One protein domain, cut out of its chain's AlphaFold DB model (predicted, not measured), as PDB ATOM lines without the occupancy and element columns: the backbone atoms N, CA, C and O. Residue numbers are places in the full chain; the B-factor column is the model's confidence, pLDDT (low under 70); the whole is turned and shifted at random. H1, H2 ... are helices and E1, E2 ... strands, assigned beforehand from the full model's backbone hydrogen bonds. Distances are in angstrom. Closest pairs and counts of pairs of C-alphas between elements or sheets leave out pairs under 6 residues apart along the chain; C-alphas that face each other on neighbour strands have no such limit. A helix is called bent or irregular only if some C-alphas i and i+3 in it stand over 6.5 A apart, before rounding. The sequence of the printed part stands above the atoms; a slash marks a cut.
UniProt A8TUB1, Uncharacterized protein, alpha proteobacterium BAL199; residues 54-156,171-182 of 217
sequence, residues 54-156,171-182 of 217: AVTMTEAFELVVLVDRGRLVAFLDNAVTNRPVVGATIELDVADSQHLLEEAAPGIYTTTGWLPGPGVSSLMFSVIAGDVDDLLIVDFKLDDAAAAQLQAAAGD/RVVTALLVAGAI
ATOM      1  N   ALA A  54     184.586 145.303 124.640       88.19
ATOM      2  CA  ALA A  54     183.149 145.535 124.624       88.19
ATOM      3  C   ALA A  54     182.632 145.835 126.033       88.19
ATOM      4  O   ALA A  54     183.306 145.564 127.026       88.19
ATOM      5  N   VAL A  55     181.435 146.408 126.106       92.75
ATOM      6  CA  VAL A  55     180.768 146.765 127.358       92.75
ATOM      7  C   VAL A  55     179.307 146.346 127.294       92.75
ATOM      8  O   VAL A  55     178.676 146.450 126.243       92.75
ATOM      9  N   THR A  56     178.775 145.890 128.421       94.62
ATOM     10  CA  THR A  56     177.343 145.684 128.632       94.62
ATOM     11  C   THR A  56     176.967 146.126 130.043       94.62
ATOM     12  O   THR A  56     177.828 146.256 130.913       94.62
ATOM     13  N   MET A  57     175.686 146.404 130.266       94.25
ATOM     14  CA  MET A  57     175.198 146.912 131.544       94.25
ATOM     15  C   MET A  57     173.789 146.396 131.822       94.25
ATOM     16  O   MET A  57     172.938 146.381 130.931       94.25
ATOM     17  N   THR A  58     173.545 146.033 133.075       96.25
ATOM     18  CA  THR A  58     172.244 145.648 133.624       96.25
ATOM     19  C   THR A  58     171.832 146.625 134.730       96.25
ATOM     20  O   THR A  58     172.424 147.693 134.894       96.25
ATOM     21  N   GLU A  59     170.788 146.301 135.495       95.88
ATOM     22  CA  GLU A  59     170.409 147.109 136.661       95.88
ATOM     23  C   GLU A  59     171.441 147.018 137.797       95.88
ATOM     24  O   GLU A  59     171.623 147.984 138.543       95.88
ATOM     25  N   ALA A  60     172.114 145.872 137.931       96.31
ATOM     26  CA  ALA A  60     173.047 145.608 139.019       96.31
ATOM     27  C   ALA A  60     174.505 145.882 138.636       96.31
ATOM     28  O   ALA A  60     175.271 146.396 139.462       96.31
ATOM     29  N   PHE A  61     174.885 145.568 137.397       98.12
ATOM     30  CA  PHE A  61     176.283 145.460 137.002       98.12
ATOM     31  C   PHE A  61     176.600 146.196 135.700       98.12
ATOM     32  O   PHE A  61     175.809 146.217 134.761       98.12
ATOM     33  N   GLU A  62     177.795 146.769 135.643       96.31
ATOM     34  CA  GLU A  62     178.477 147.160 134.415       96.31
ATOM     35  C   GLU A  62     179.649 146.199 134.207       96.31
ATOM     36  O   GLU A  62     180.425 145.946 135.129       96.31
ATOM     37  N   LEU A  63     179.759 145.647 133.000       97.38
ATOM     38  CA  LEU A  63     180.795 144.690 132.644       97.38
ATOM     39  C   LEU A  63     181.532 145.167 131.399       97.38
ATOM     40  O   LEU A  63     180.947 145.273 130.318       97.38
ATOM     41  N   VAL A  64     182.832 145.405 131.546       95.25
ATOM     42  CA  VAL A  64     183.742 145.685 130.431       95.25
ATOM     43  C   VAL A  64     184.619 144.467 130.207       95.25
ATOM     44  O   VAL A  64     185.331 144.039 131.109       95.25
ATOM     45  N   VAL A  65     184.604 143.930 128.993       92.56
ATOM     46  CA  VAL A  65     185.415 142.774 128.608       92.56
ATOM     47  C   VAL A  65     186.434 143.210 127.576       92.56
ATOM     48  O   VAL A  65     186.094 143.898 126.614       92.56
ATOM     49  N   LEU A  66     187.678 142.790 127.750       88.88
ATOM     50  CA  LEU A  66     188.719 142.922 126.743       88.88
ATOM     51  C   LEU A  66     189.549 141.654 126.666       88.88
ATOM     52  O   LEU A  66     189.540 140.832 127.583       88.88
ATOM     53  N   VAL A  67     190.295 141.517 125.576       85.81
ATOM     54  CA  VAL A  67     191.277 140.447 125.457       85.81
ATOM     55  C   VAL A  67     192.674 141.036 125.325       85.81
ATOM     56  O   VAL A  67     192.949 141.783 124.390       85.81
ATOM     57  N   ASP A  68     193.551 140.703 126.270       74.81
ATOM     58  CA  ASP A  68     194.946 141.151 126.315       74.81
ATOM     59  C   ASP A  68     195.873 139.937 126.404       74.81
ATOM     60  O   ASP A  68     195.656 139.048 127.226       74.81
ATOM     61  N   ARG A  69     196.906 139.893 125.553       71.94
ATOM     62  CA  ARG A  69     197.981 138.873 125.575       71.94
ATOM     63  C   ARG A  69     197.489 137.431 125.772       71.94
ATOM     64  O   ARG A  69     198.021 136.680 126.587       71.94
ATOM     65  N   GLY A  70     196.452 137.046 125.033       76.19
ATOM     66  CA  GLY A  70     195.908 135.691 125.102       76.19
ATOM     67  C   GLY A  70     195.094 135.388 126.367       76.19
ATOM     68  O   GLY A  70     194.933 134.222 126.724       76.19
ATOM     69  N   ARG A  71     194.576 136.417 127.047       83.75
ATOM     70  CA  ARG A  71     193.683 136.289 128.204       83.75
ATOM     71  C   ARG A  71     192.461 137.173 128.055       83.75
ATOM     72  O   ARG A  71     192.575 138.338 127.680       83.75
ATOM     73  N   LEU A  72     191.306 136.637 128.429       90.88
ATOM     74  CA  LEU A  72     190.110 137.442 128.623       90.88
ATOM     75  C   LEU A  72     190.172 138.106 130.001       90.88
ATOM     76  O   LEU A  72     190.476 137.456 131.005       90.88
ATOM     77  N   VAL A  73     189.901 139.408 130.030       92.25
ATOM     78  CA  VAL A  73     189.845 140.227 131.240       92.25
ATOM     79  C   VAL A  73     188.484 140.904 131.291       92.25
ATOM     80  O   VAL A  73     188.066 141.546 130.328       92.25
ATOM     81  N   ALA A  74     187.809 140.761 132.421       94.62
ATOM     82  CA  ALA A  74     186.531 141.368 132.723       94.62
ATOM     83  C   ALA A  74     186.683 142.339 133.898       94.62
ATOM     84  O   ALA A  74     187.248 141.986 134.933       94.62
ATOM     85  N   PHE A  75     186.166 143.550 133.740       95.81
ATOM     86  CA  PHE A  75     186.025 144.536 134.805       95.81
ATOM     87  C   PHE A  75     184.554 144.584 135.194       95.81
ATOM     88  O   PHE A  75     183.717 144.858 134.333       95.81
ATOM     89  N   LEU A  76     184.256 144.288 136.455       97.69
ATOM     90  CA  LEU A  76     182.902 144.241 136.986       97.69
ATOM     91  C   LEU A  76     182.712 145.357 138.012       97.69
ATOM     92  O   LEU A  76     183.286 145.314 139.104       97.69
ATOM     93  N   ASP A  77     181.848 146.307 137.675       97.75
ATOM     94  CA  ASP A  77     181.469 147.417 138.538       97.75
ATOM     95  C   ASP A  77     179.972 147.368 138.859       97.75
ATOM     96  O   ASP A  77     179.147 146.837 138.117       97.75
ATOM     97  N   ASN A  78     179.590 147.938 139.997       97.25
ATOM     98  CA  ASN A  78     178.186 148.149 140.317       97.25
ATOM     99  C   ASN A  78     177.609 149.255 139.417       97.25
ATOM    100  O   ASN A  78     178.092 150.384 139.471       97.25
ATOM    101  N   ALA A  79     176.525 148.979 138.687       92.62
ATOM    102  CA  ALA A  79     175.978 149.893 137.673       92.62
ATOM    103  C   ALA A  79     175.537 151.269 138.220       92.62
ATOM    104  O   ALA A  79     175.496 152.261 137.493       92.62
ATOM    105  N   VAL A  80     175.188 151.353 139.510       90.31
ATOM    106  CA  VAL A  80     174.725 152.604 140.135       90.31
ATOM    107  C   VAL A  80     175.884 153.406 140.721       90.31
ATOM    108  O   VAL A  80     175.918 154.630 140.605       90.31
ATOM    109  N   THR A  81     176.803 152.732 141.411       92.12
ATOM    110  CA  THR A  81     177.874 153.384 142.182       92.12
ATOM    111  C   THR A  81     179.216 153.413 141.464       92.12
ATOM    112  O   THR A  81     180.117 154.114 141.926       92.12
ATOM    113  N   ASN A  82     179.346 152.672 140.364       90.25
ATOM    114  CA  ASN A  82     180.572 152.479 139.597       90.25
ATOM    115  C   ASN A  82     181.760 152.053 140.474       90.25
ATOM    116  O   ASN A  82     182.869 152.581 140.363       90.25
ATOM    117  N   ARG A  83     181.480 151.181 141.450       92.00
ATOM    118  CA  ARG A  83     182.478 150.616 142.360       92.00
ATOM    119  C   ARG A  83     182.790 149.176 141.964       92.00
ATOM    120  O   ARG A  83     181.827 148.454 141.697       92.00
ATOM    121  N   PRO A  84     184.062 148.750 142.081       93.75
ATOM    122  CA  PRO A  84     184.460 147.367 141.856       93.75
ATOM    123  C   PRO A  84     183.615 146.388 142.663       93.75
ATOM    124  O   PRO A  84     183.466 146.541 143.881       93.75
ATOM    125  N   VAL A  85     183.083 145.375 141.986       97.19
ATOM    126  CA  VAL A  85     182.387 144.253 142.617       97.19
ATOM    127  C   VAL A  85     183.411 143.163 142.905       97.19
ATOM    128  O   VAL A  85     183.954 142.545 141.995       97.19
ATOM    129  N   VAL A  86     183.685 142.947 144.188       96.56
ATOM    130  CA  VAL A  86     184.698 142.006 144.687       96.56
ATOM    131  C   VAL A  86     184.045 140.687 145.083       96.56
ATOM    132  O   VAL A  86     182.941 140.698 145.631       96.56
ATOM    133  N   GLY A  87     184.737 139.568 144.869       95.56
ATOM    134  CA  GLY A  87     184.284 138.243 145.288       95.56
ATOM    135  C   GLY A  87     183.057 137.724 144.535       95.56
ATOM    136  O   GLY A  87     182.279 136.963 145.110       95.56
ATOM    137  N   ALA A  88     182.858 138.150 143.288       98.25
ATOM    138  CA  ALA A  88     181.835 137.595 142.413       98.25
ATOM    139  C   ALA A  88     182.283 136.247 141.831       98.25
ATOM    140  O   ALA A  88     183.456 136.037 141.524       98.25
ATOM    141  N   THR A  89     181.327 135.350 141.617       98.44
ATOM    142  CA  THR A  89     181.501 134.196 140.736       98.44
ATOM    143  C   THR A  89     181.096 134.634 139.337       98.44
ATOM    144  O   THR A  89     179.960 135.065 139.143       98.44
ATOM    145  N   ILE A  90     182.014 134.544 138.374       98.19
ATOM    146  CA  ILE A  90     181.744 134.888 136.976       98.19
ATOM    147  C   ILE A  90     182.033 133.677 136.099       98.19
ATOM    148  O   ILE A  90     183.185 133.254 135.974       98.19
ATOM    149  N   GLU A  91     180.993 133.149 135.467       97.44
ATOM    150  CA  GLU A  91     181.091 132.080 134.479       97.44
ATOM    151  C   GLU A  91     180.881 132.654 133.082       97.44
ATOM    152  O   GLU A  91     179.923 133.378 132.827       97.44
ATOM    153  N   LEU A  92     181.801 132.343 132.176       95.56
ATOM    154  CA  LEU A  92     181.703 132.646 130.758       95.56
ATOM    155  C   LEU A  92     181.175 131.415 130.020       95.56
ATOM    156  O   LEU A  92     181.855 130.390 129.937       95.56
ATOM    157  N   ASP A  93     179.984 131.553 129.453       92.06
ATOM    158  CA  ASP A  93     179.306 130.541 128.656       92.06
ATOM    159  C   ASP A  93     179.664 130.709 127.174       92.06
ATOM    160  O   ASP A  93     179.345 131.721 126.538       92.06
ATOM    161  N   VAL A  94     180.318 129.698 126.597       84.38
ATOM    162  CA  VAL A  94     180.720 129.684 125.186       84.38
ATOM    163  C   VAL A  94     180.328 128.362 124.552       84.38
ATOM    164  O   VAL A  94     180.990 127.350 124.773       84.38
ATOM    165  N   ALA A  95     179.306 128.393 123.694       78.88
ATOM    166  CA  ALA A  95     178.817 127.237 122.941       78.88
ATOM    167  C   ALA A  95     178.675 125.972 123.819       78.88
ATOM    168  O   ALA A  95     177.717 125.878 124.579       78.88
ATOM    169  N   ASP A  96     179.626 125.035 123.737       78.38
ATOM    170  CA  ASP A  96     179.610 123.744 124.438       78.38
ATOM    171  C   ASP A  96     180.514 123.706 125.692       78.38
ATOM    172  O   ASP A  96     180.824 122.633 126.215       78.38
ATOM    173  N   SER A  97     180.987 124.861 126.165       85.50
ATOM    174  CA  SER A  97     181.936 124.974 127.277       85.50
ATOM    175  C   SER A  97     181.634 126.154 128.197       85.50
ATOM    176  O   SER A  97     181.143 127.191 127.758       85.50
ATOM    177  N   GLN A  98     181.984 125.991 129.473       91.44
ATOM    178  CA  GLN A  98     181.931 127.047 130.478       91.44
ATOM    179  C   GLN A  98     183.333 127.309 131.020       91.44
ATOM    180  O   GLN A  98     184.112 126.377 131.244       91.44
ATOM    181  N   HIS A  99     183.646 128.581 131.245       93.19
ATOM    182  CA  HIS A  99     184.934 129.019 131.761       93.19
ATOM    183  C   HIS A  99     184.728 129.905 132.984       93.19
ATOM    184  O   HIS A  99     184.149 130.982 132.883       93.19
ATOM    185  N   LEU A 100     185.236 129.474 134.137       95.38
ATOM    186  CA  LEU A 100     185.256 130.315 135.328       95.38
ATOM    187  C   LEU A 100     186.323 131.407 135.167       95.38
ATOM    188  O   LEU A 100     187.441 131.132 134.713       95.38
ATOM    189  N   LEU A 101     185.979 132.638 135.537       95.25
ATOM    190  CA  LEU A 101     186.939 133.726 135.665       95.25
ATOM    191  C   LEU A 101     187.348 133.878 137.134       95.25
ATOM    192  O   LEU A 101     186.511 133.991 138.025       95.25
ATOM    193  N   GLU A 102     188.653 133.919 137.371       94.44
ATOM    194  CA  GLU A 102     189.248 134.122 138.688       94.44
ATOM    195  C   GLU A 102     189.472 135.612 138.952       94.44
ATOM    196  O   GLU A 102     189.926 136.348 138.071       94.44
ATOM    197  N   GLU A 103     189.193 136.067 140.175       94.00
ATOM    198  CA  GLU A 103     189.476 137.445 140.580       94.00
ATOM    199  C   GLU A 103     190.994 137.664 140.706       94.00
ATOM    200  O   GLU A 103     191.657 137.110 141.582       94.00
ATOM    201  N   ALA A 104     191.556 138.490 139.823       87.56
ATOM    202  CA  ALA A 104     192.974 138.844 139.810       87.56
ATOM    203  C   ALA A 104     193.280 140.083 140.670       87.56
ATOM    204  O   ALA A 104     194.389 140.237 141.182       87.56
ATOM    205  N   ALA A 105     192.304 140.980 140.805       87.31
ATOM    206  CA  ALA A 105     192.335 142.176 141.641       87.31
ATOM    207  C   ALA A 105     190.886 142.622 141.918       87.31
ATOM    208  O   ALA A 105     189.995 142.152 141.216       87.31
ATOM    209  N   PRO A 106     190.626 143.537 142.874       89.69
ATOM    210  CA  PRO A 106     189.269 143.986 143.180       89.69
ATOM    211  C   PRO A 106     188.483 144.413 141.932       89.69
ATOM    212  O   PRO A 106     188.830 145.414 141.304       89.69
ATOM    213  N   GLY A 107     187.441 143.653 141.581       87.19
ATOM    214  CA  GLY A 107     186.603 143.901 140.397       87.19
ATOM    215  C   GLY A 107     187.228 143.531 139.049       87.19
ATOM    216  O   GLY A 107     186.637 143.829 138.015       87.19
ATOM    217  N   ILE A 108     188.402 142.896 139.033       94.44
ATOM    218  CA  ILE A 108     189.094 142.438 137.825       94.44
ATOM    219  C   ILE A 108     189.127 140.915 137.830       94.44
ATOM    220  O   ILE A 108     189.791 140.304 138.667       94.44
ATOM    221  N   TYR A 109     188.480 140.316 136.841       94.75
ATOM    222  CA  TYR A 109     188.333 138.874 136.693       94.75
ATOM    223  C   TYR A 109     188.983 138.411 135.392       94.75
ATOM    224  O   TYR A 109     188.907 139.092 134.370       94.75
ATOM    225  N   THR A 110     189.651 137.262 135.402       93.94
ATOM    226  CA  THR A 110     190.355 136.751 134.222       93.94
ATOM    227  C   THR A 110     190.263 135.241 134.117       93.94
ATOM    228  O   THR A 110     190.197 134.539 135.120       93.94
ATOM    229  N   THR A 111     190.284 134.726 132.894       90.19
ATOM    230  CA  THR A 111     190.392 133.290 132.644       90.19
ATOM    231  C   THR A 111     191.535 133.008 131.679       90.19
ATOM    232  O   THR A 111     191.879 133.828 130.820       90.19
ATOM    233  N   THR A 112     192.154 131.840 131.848       80.44
ATOM    234  CA  THR A 112     193.213 131.339 130.968       80.44
ATOM    235  C   THR A 112     192.740 130.061 130.292       80.44
ATOM    236  O   THR A 112     192.001 129.281 130.883       80.44
ATOM    237  N   GLY A 113     193.161 129.840 129.048       74.06
ATOM    238  CA  GLY A 113     192.835 128.613 128.315       74.06
ATOM    239  C   GLY A 113     191.630 128.713 127.379       74.06
ATOM    240  O   GLY A 113     191.356 127.750 126.666       74.06
ATOM    241  N   TRP A 114     190.968 129.869 127.307       83.81
ATOM    242  CA  TRP A 114     189.989 130.154 126.263       83.81
ATOM    243  C   TRP A 114     190.139 131.571 125.720       83.81
ATOM    244  O   TRP A 114     190.366 132.520 126.472       83.81
ATOM    245  N   LEU A 115     190.011 131.695 124.400       84.06
ATOM    246  CA  LEU A 115     190.009 132.958 123.677       84.06
ATOM    247  C   LEU A 115     188.916 132.929 122.608       84.06
ATOM    248  O   LEU A 115     188.722 131.880 121.983       84.06
ATOM    249  N   PRO A 116     188.231 134.060 122.363       83.56
ATOM    250  CA  PRO A 116     187.266 134.147 121.281       83.56
ATOM    251  C   PRO A 116     187.961 133.913 119.940       83.56
ATOM    252  O   PRO A 116     188.940 134.578 119.607       83.56
ATOM    253  N   GLY A 117     187.448 132.945 119.181       81.50
ATOM    254  CA  GLY A 117     187.894 132.678 117.819       81.50
ATOM    255  C   GLY A 117     187.259 133.623 116.788       81.50
ATOM    256  O   GLY A 117     186.413 134.454 117.131       81.50
ATOM    257  N   PRO A 118     187.626 133.471 115.504       79.75
ATOM    258  CA  PRO A 118     187.015 134.218 114.407       79.75
ATOM    259  C   PRO A 118     185.489 134.044 114.379       79.75
ATOM    260  O   PRO A 118     184.979 132.945 114.611       79.75
ATOM    261  N   GLY A 119     184.754 135.120 114.089       75.94
ATOM    262  CA  GLY A 119     183.292 135.085 113.964       75.94
ATOM    263  C   GLY A 119     182.514 135.084 115.285       75.94
ATOM    264  O   GLY A 119     181.280 135.110 115.258       75.94
ATOM    265  N   VAL A 120     183.193 135.112 116.438       81.44
ATOM    266  CA  VAL A 120     182.533 135.409 117.715       81.44
ATOM    267  C   VAL A 120     181.973 136.831 117.650       81.44
ATOM    268  O   VAL A 120     182.675 137.786 117.313       81.44
ATOM    269  N   SER A 121     180.676 136.942 117.927       85.31
ATOM    270  CA  SER A 121     179.927 138.205 117.898       85.31
ATOM    271  C   SER A 121     179.274 138.543 119.235       85.31
ATOM    272  O   SER A 121     178.861 139.683 119.437       85.31
ATOM    273  N   SER A 122     179.192 137.573 120.148       90.75
ATOM    274  CA  SER A 122     178.619 137.750 121.472       90.75
ATOM    275  C   SER A 122     179.253 136.792 122.482       90.75
ATOM    276  O   SER A 122     179.650 135.684 122.119       90.75
ATOM    277  N   LEU A 123     179.352 137.241 123.731       92.94
ATOM    278  CA  LEU A 123     179.805 136.473 124.888       92.94
ATOM    279  C   LEU A 123     178.730 136.547 125.969       92.94
ATOM    280  O   LEU A 123     178.142 137.609 126.172       92.94
ATOM    281  N   MET A 124     178.493 135.445 126.671       95.94
ATOM    282  CA  MET A 124     177.476 135.367 127.712       95.94
ATOM    283  C   MET A 124     178.143 135.100 129.058       95.94
ATOM    284  O   MET A 124     178.951 134.185 129.173       95.94
ATOM    285  N   PHE A 125     177.837 135.932 130.050       97.44
ATOM    286  CA  PHE A 125     178.433 135.873 131.378       97.44
ATOM    287  C   PHE A 125     177.351 135.726 132.438       97.44
ATOM    288  O   PHE A 125     176.506 136.608 132.575       97.44
ATOM    289  N   SER A 126     177.415 134.655 133.215       98.19
ATOM    290  CA  SER A 126     176.609 134.483 134.420       98.19
ATOM    291  C   SER A 126     177.395 135.037 135.611       98.19
ATOM    292  O   SER A 126     178.525 134.612 135.859       98.19
ATOM    293  N   VAL A 127     176.838 136.026 136.315       98.44
ATOM    294  CA  VAL A 127     177.504 136.744 137.412       98.44
ATOM    295  C   VAL A 127     176.695 136.621 138.689       98.44
ATOM    296  O   VAL A 127     175.570 137.107 138.772       98.44
ATOM    297  N   ILE A 128     177.319 136.057 139.721       98.56
ATOM    298  CA  ILE A 128     176.748 135.946 141.061       98.56
ATOM    299  C   ILE A 128     177.617 136.738 142.037       98.56
ATOM    300  O   ILE A 128     178.788 136.418 142.231       98.56
ATOM    301  N   ALA A 129     177.048 137.752 142.689       97.62
ATOM    302  CA  ALA A 129     177.720 138.535 143.723       97.62
ATOM    303  C   ALA A 129     176.792 138.753 144.926       97.62
ATOM    304  O   ALA A 129     175.837 139.533 144.877       97.62
ATOM    305  N   GLY A 130     177.086 138.072 146.036       96.12
ATOM    306  CA  GLY A 130     176.213 138.069 147.209       96.12
ATOM    307  C   GLY A 130     174.849 137.456 146.882       96.12
ATOM    308  O   GLY A 130     174.781 136.302 146.477       96.12
ATOM    309  N   ASP A 131     173.782 138.241 147.045       96.31
ATOM    310  CA  ASP A 131     172.397 137.824 146.773       96.31
ATOM    311  C   ASP A 131     171.914 138.195 145.355       96.31
ATOM    312  O   ASP A 131     170.731 138.052 145.045       96.31
ATOM    313  N   VAL A 132     172.801 138.729 144.509       97.38
ATOM    314  CA  VAL A 132     172.479 139.138 143.137       97.38
ATOM    315  C   VAL A 132     173.038 138.114 142.159       97.38
ATOM    316  O   VAL A 132     174.231 137.825 142.197       97.38
ATOM    317  N   ASP A 133     172.173 137.611 141.286       97.94
ATOM    318  CA  ASP A 133     172.481 136.712 140.175       97.94
ATOM    319  C   ASP A 133     171.943 137.355 138.892       97.94
ATOM    320  O   ASP A 133     170.779 137.771 138.851       97.94
ATOM    321  N   ASP A 134     172.802 137.520 137.891       97.69
ATOM    322  CA  ASP A 134     172.482 138.222 136.653       97.69
ATOM    323  C   ASP A 134     173.201 137.606 135.446       97.69
ATOM    324  O   ASP A 134     174.329 137.121 135.545       97.69
ATOM    325  N   LEU A 135     172.552 137.677 134.283       97.62
ATOM    326  CA  LEU A 135     173.069 137.171 133.014       97.62
ATOM    327  C   LEU A 135     173.381 138.341 132.080       97.62
ATOM    328  O   LEU A 135     172.486 139.036 131.597       97.62
ATOM    329  N   LEU A 136     174.660 138.525 131.770       97.56
ATOM    330  CA  LEU A 136     175.161 139.617 130.952       97.56
ATOM    331  C   LEU A 136     175.554 139.108 129.569       97.56
ATOM    332  O   LEU A 136     176.486 138.322 129.411       97.56
ATOM    333  N   ILE A 137     174.866 139.606 128.543       95.81
ATOM    334  CA  ILE A 137     175.210 139.346 127.144       95.81
ATOM    335  C   ILE A 137     176.014 140.539 126.629       95.81
ATOM    336  O   ILE A 137     175.549 141.683 126.645       95.81
ATOM    337  N   VAL A 138     177.240 140.270 126.195       92.88
ATOM    338  CA  VAL A 138     178.182 141.256 125.668       92.88
ATOM    339  C   VAL A 138     178.245 141.103 124.157       92.88
ATOM    340  O   VAL A 138     178.641 140.051 123.661       92.88
ATOM    341  N   ASP A 139     177.911 142.155 123.412       91.19
ATOM    342  CA  ASP A 139     178.168 142.211 121.972       91.19
ATOM    343  C   ASP A 139     179.676 142.372 121.730       91.19
ATOM    344  O   ASP A 139     180.231 143.469 121.825       91.19
ATOM    345  N   PHE A 140     180.357 141.270 121.425       88.12
ATOM    346  CA  PHE A 140     181.807 141.214 121.279       88.12
ATOM    347  C   PHE A 140     182.168 140.858 119.841       88.12
ATOM    348  O   PHE A 140     182.134 139.694 119.458       88.12
ATOM    349  N   LYS A 141     182.495 141.865 119.029       81.94
ATOM    350  CA  LYS A 141     182.844 141.667 117.617       81.94
ATOM    351  C   LYS A 141     184.340 141.471 117.464       81.94
ATOM    352  O   LYS A 141     185.104 142.410 117.684       81.94
ATOM    353  N   LEU A 142     184.724 140.280 117.029       80.06
ATOM    354  CA  LEU A 142     186.096 139.968 116.668       80.06
ATOM    355  C   LEU A 142     186.167 139.623 115.180       80.06
ATOM    356  O   LEU A 142     185.518 138.679 114.726       80.06
ATOM    357  N   ASP A 143     186.918 140.416 114.415       78.19
ATOM    358  CA  ASP A 143     187.215 140.081 113.025       78.19
ATOM    359  C   ASP A 143     188.331 139.029 112.930       78.19
ATOM    360  O   ASP A 143     189.068 138.775 113.887       78.19
ATOM    361  N   ASP A 144     188.434 138.385 111.768       76.69
ATOM    362  CA  ASP A 144     189.350 137.262 111.555       76.69
ATOM    363  C   ASP A 144     190.826 137.657 111.732       76.69
ATOM    364  O   ASP A 144     191.634 136.837 112.171       76.69
ATOM    365  N   ALA A 145     191.185 138.907 111.416       77.31
ATOM    366  CA  ALA A 145     192.547 139.410 111.570       77.31
ATOM    367  C   ALA A 145     192.898 139.574 113.057       77.31
ATOM    368  O   ALA A 145     193.906 139.033 113.515       77.31
ATOM    369  N   ALA A 146     192.014 140.219 113.822       75.44
ATOM    370  CA  ALA A 146     192.156 140.396 115.259       75.44
ATOM    371  C   ALA A 146     192.150 139.052 116.005       75.44
ATOM    372  O   ALA A 146     192.937 138.853 116.931       75.44
ATOM    373  N   ALA A 147     191.315 138.101 115.581       76.44
ATOM    374  CA  ALA A 147     191.310 136.749 116.136       76.44
ATOM    375  C   ALA A 147     192.642 136.021 115.892       76.44
ATOM    376  O   ALA A 147     193.197 135.416 116.810       76.44
ATOM    377  N   ALA A 148     193.201 136.115 114.682       75.81
ATOM    378  CA  ALA A 148     194.486 135.497 114.359       75.81
ATOM    379  C   ALA A 148     195.649 136.110 115.162       75.81
ATOM    380  O   ALA A 148     196.502 135.375 115.667       75.81
ATOM    381  N   GLN A 149     195.667 137.437 115.327       74.94
ATOM    382  CA  GLN A 149     196.651 138.136 116.165       74.94
ATOM    383  C   GLN A 149     196.548 137.716 117.631       74.94
ATOM    384  O   GLN A 149     197.564 137.428 118.270       74.94
ATOM    385  N   LEU A 150     195.326 137.599 118.149       75.44
ATOM    386  CA  LEU A 150     195.091 137.167 119.517       75.44
ATOM    387  C   LEU A 150     195.589 135.735 119.769       75.44
ATOM    388  O   LEU A 150     196.254 135.477 120.776       75.44
ATOM    389  N   GLN A 151     195.310 134.815 118.843       71.88
ATOM    390  CA  GLN A 151     195.771 133.430 118.940       71.88
ATOM    391  C   GLN A 151     197.303 133.327 118.872       71.88
ATOM    392  O   GLN A 151     197.891 132.498 119.566       71.88
ATOM    393  N   ALA A 152     197.957 134.174 118.068       71.81
ATOM    394  CA  ALA A 152     199.415 134.224 117.970       71.81
ATOM    395  C   ALA A 152     200.066 134.752 119.262       71.81
ATOM    396  O   ALA A 152     201.072 134.205 119.710       71.81
ATOM    397  N   ALA A 153     199.469 135.767 119.896       66.44
ATOM    398  CA  ALA A 153     199.967 136.344 121.147       66.44
ATOM    399  C   ALA A 153     199.871 135.379 122.344       66.44
ATOM    400  O   ALA A 153     200.682 135.457 123.266       66.44
ATOM    401  N   ALA A 154     198.918 134.441 122.328       63.38
ATOM    402  CA  ALA A 154     198.764 133.435 123.380       63.38
ATOM    403  C   ALA A 154     199.977 132.488 123.508       63.38
ATOM    404  O   ALA A 154     200.174 131.883 124.560       63.38
ATOM    405  N   GLY A 155     200.798 132.368 122.457       54.19
ATOM    406  CA  GLY A 155     201.990 131.517 122.442       54.19
ATOM    407  C   GLY A 155     203.227 132.095 123.142       54.19
ATOM    408  O   GLY A 155     204.151 131.335 123.413       54.19
ATOM    409  N   ASP A 156     203.253 133.400 123.443       49.72
ATOM    410  CA  ASP A 156     204.462 134.126 123.891       49.72
ATOM    411  C   ASP A 156     204.374 134.645 125.348       49.72
ATOM    412  O   ASP A 156     205.307 135.244 125.884       49.72
ATOM    413  N   ARG A 171     199.174 150.876 132.345       50.31
ATOM    414  CA  ARG A 171     198.812 152.223 131.869       50.31
ATOM    415  C   ARG A 171     197.374 152.281 131.347       50.31
ATOM    416  O   ARG A 171     196.735 153.316 131.510       50.31
ATOM    417  N   VAL A 172     196.839 151.184 130.800       46.91
ATOM    418  CA  VAL A 172     195.423 151.072 130.396       46.91
ATOM    419  C   VAL A 172     194.514 150.958 131.624       46.91
ATOM    420  O   VAL A 172     193.494 151.643 131.684       46.91
ATOM    421  N   VAL A 173     194.926 150.205 132.653       45.47
ATOM    422  CA  VAL A 173     194.232 150.170 133.959       45.47
ATOM    423  C   VAL A 173     194.259 151.551 134.627       45.47
ATOM    424  O   VAL A 173     193.239 152.024 135.123       45.47
ATOM    425  N   THR A 174     195.387 152.268 134.552       44.19
ATOM    426  CA  THR A 174     195.487 153.651 135.055       44.19
ATOM    427  C   THR A 174     194.604 154.615 134.244       44.19
ATOM    428  O   THR A 174     193.976 155.499 134.820       44.19
ATOM    429  N   ALA A 175     194.493 154.442 132.923       45.69
ATOM    430  CA  ALA A 175     193.623 155.255 132.070       45.69
ATOM    431  C   ALA A 175     192.122 154.999 132.321       45.69
ATOM    432  O   ALA A 175     191.338 155.948 132.303       45.69
ATOM    433  N   LEU A 176     191.724 153.757 132.621       46.44
ATOM    434  CA  LEU A 176     190.356 153.406 133.029       46.44
ATOM    435  C   LEU A 176     190.011 153.973 134.419       46.44
ATOM    436  O   LEU A 176     188.934 154.543 134.593       46.44
ATOM    437  N   LEU A 177     190.955 153.960 135.370       46.12
ATOM    438  CA  LEU A 177     190.797 154.640 136.667       46.12
ATOM    439  C   LEU A 177     190.675 156.171 136.522       46.12
ATOM    440  O   LEU A 177     189.904 156.803 137.247       46.12
ATOM    441  N   VAL A 178     191.378 156.783 135.561       42.19
ATOM    442  CA  VAL A 178     191.257 158.222 135.258       42.19
ATOM    443  C   VAL A 178     189.918 158.548 134.579       42.19
ATOM    444  O   VAL A 178     189.324 159.578 134.894       42.19
ATOM    445  N   ALA A 179     189.382 157.672 133.723       41.59
ATOM    446  CA  ALA A 179     188.046 157.846 133.144       41.59
ATOM    447  C   ALA A 179     186.933 157.781 134.212       41.59
ATOM    448  O   ALA A 179     186.026 158.615 134.194       41.59
ATOM    449  N   GLY A 180     187.058 156.887 135.203       38.97
ATOM    450  CA  GLY A 180     186.176 156.852 136.377       38.97
ATOM    451  C   GLY A 180     186.298 158.097 137.274       38.97
ATOM    452  O   GLY A 180     185.297 158.622 137.759       38.97
ATOM    453  N   ALA A 181     187.507 158.647 137.441       39.47
ATOM    454  CA  ALA A 181     187.734 159.856 138.242       39.47
ATOM    455  C   ALA A 181     187.235 161.157 137.568       39.47
ATOM    456  O   ALA A 181     186.782 162.075 138.259       39.47
ATOM    457  N   ILE A 182     187.253 161.245 136.232       42.19
ATOM    458  CA  ILE A 182     186.760 162.418 135.479       42.19
ATOM    459  C   ILE A 182     185.227 162.570 135.590       42.19
ATOM    460  O   ILE A 182     184.706 163.690 135.548       42.19
TER     461      ILE A 182
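What this domain is: This is residues 54 to 156 and 171 to 182 of the 217 residues of an uncharacterized protein of alpha proteobacterium BAL199 (UniProt A8TUB1). One antiparallel sheet of eight strands curls back on itself into a nearly closed barrel, its edge strands E1 and E8 coming back close to each other. The helix H1 lies near one end of this barrel and only grazes it with its residues 150 to 153, while the helix H2 lies off the barrel's side, where its residues 174 to 179 stand free. The 115 printed residues run through E1, E2, E3, E4, E5, E6, E7, E8, H1 and H2, and across the sheet the order is E1, E2, E3, E6, E5, E4, E7, E8. The class is mixed, helices and strands; the whole is compact, with a radius of gyration of the C-alphas of 14.0 A, and spans 37 by 34 by 22 A.

Where its parts are: Find C-alpha 54 at (183.149, 145.535, 124.624), where E1 begins; it takes residues 54 to 57 and is 10.6 A long. Next to it in the sheet come E2, residues 61 to 68, 21.9 A, and E3, residues 71 to 78, 23.0 A. E6, residues 108 to 111, 10.6 A, is followed across the sheet by the longest strand, E5, residues 97 to 105. Look for E5 from C-alpha 97 at (181.936, 124.974, 127.277) to C-alpha 105 at (192.335, 142.176, 141.641), 24.7 A. Then come E4, residues 89 to 94, 16.2 A, E7, residues 122 to 129, 22.3 A, and E8, residues 132 to 139, 22.1 A. H1 takes residues 144 to 153, 14.3 A. H2 takes residues 171 to 182, 16.2 A, and ends at C-alpha 182, (186.760, 162.418, 135.479).

How they stand to each other: Begin with the sheet, which is strongly twisted and curled by 141 degrees. It is a folded sheet, bent back into two leaves: E1, E2, E3 and E6 face E4, E7 and E8, with E5 as the hinge. Look at E5 for staggered pairing: residues 97 to 101 pair with E4, where N 99 and O 92 are 2.9 A apart, and residues 102 to 105 pair with E6, where N 110 and O 102 are 2.8 A apart. E1, E2 and E3 form a meander, each strand the antiparallel neighbour of the one before, and so do E4, E5 and E6. Two Greek keys, in which a meander's three strands and one more bring first and fourth together as antiparallel neighbours, are E3 E4 E5 E6 and E4 E5 E6 E7. For these, find N 74 and O 109 at 2.8 A between E3 and E6, and N 91 and O 126 at 2.9 A between E4 and E7. In the hairpin of E7 and E8, N 125 and O 136 are 2.8 A apart; in that of E1 and E2, N 56 and O 63 are 2.9 A apart; in that of E2 and E3, N 64 and O 75 are 3.0 A apart. Between the edge strands E1 and E8 the closest C-alphas are those of Thr 56 and Val 138, 5.4 A. The closest C-alphas of E2 and H1 are those of Val 67 and Leu 150, 7.8 A. H2 is not on the sheet and is apart from H1. In H1 and H2 every O i to N i+4 pair is within hydrogen-bond range.

The domain as a whole: The two C-alphas farthest apart are those of Asp 96 and Ile 182, 40.8 A. Residues 157 to 170 are not printed, and C-alphas 156 and 171 are 20.6 A apart across this cut. Of the links that are printed whole, E3 to E4 and E6 to E7 are short, with 10 residues each, and the others are tight. The mean pLDDT of the printed part is 83.7; residues 153 to 156 and 171 to 182 are under 70, and H2 has a mean of 44.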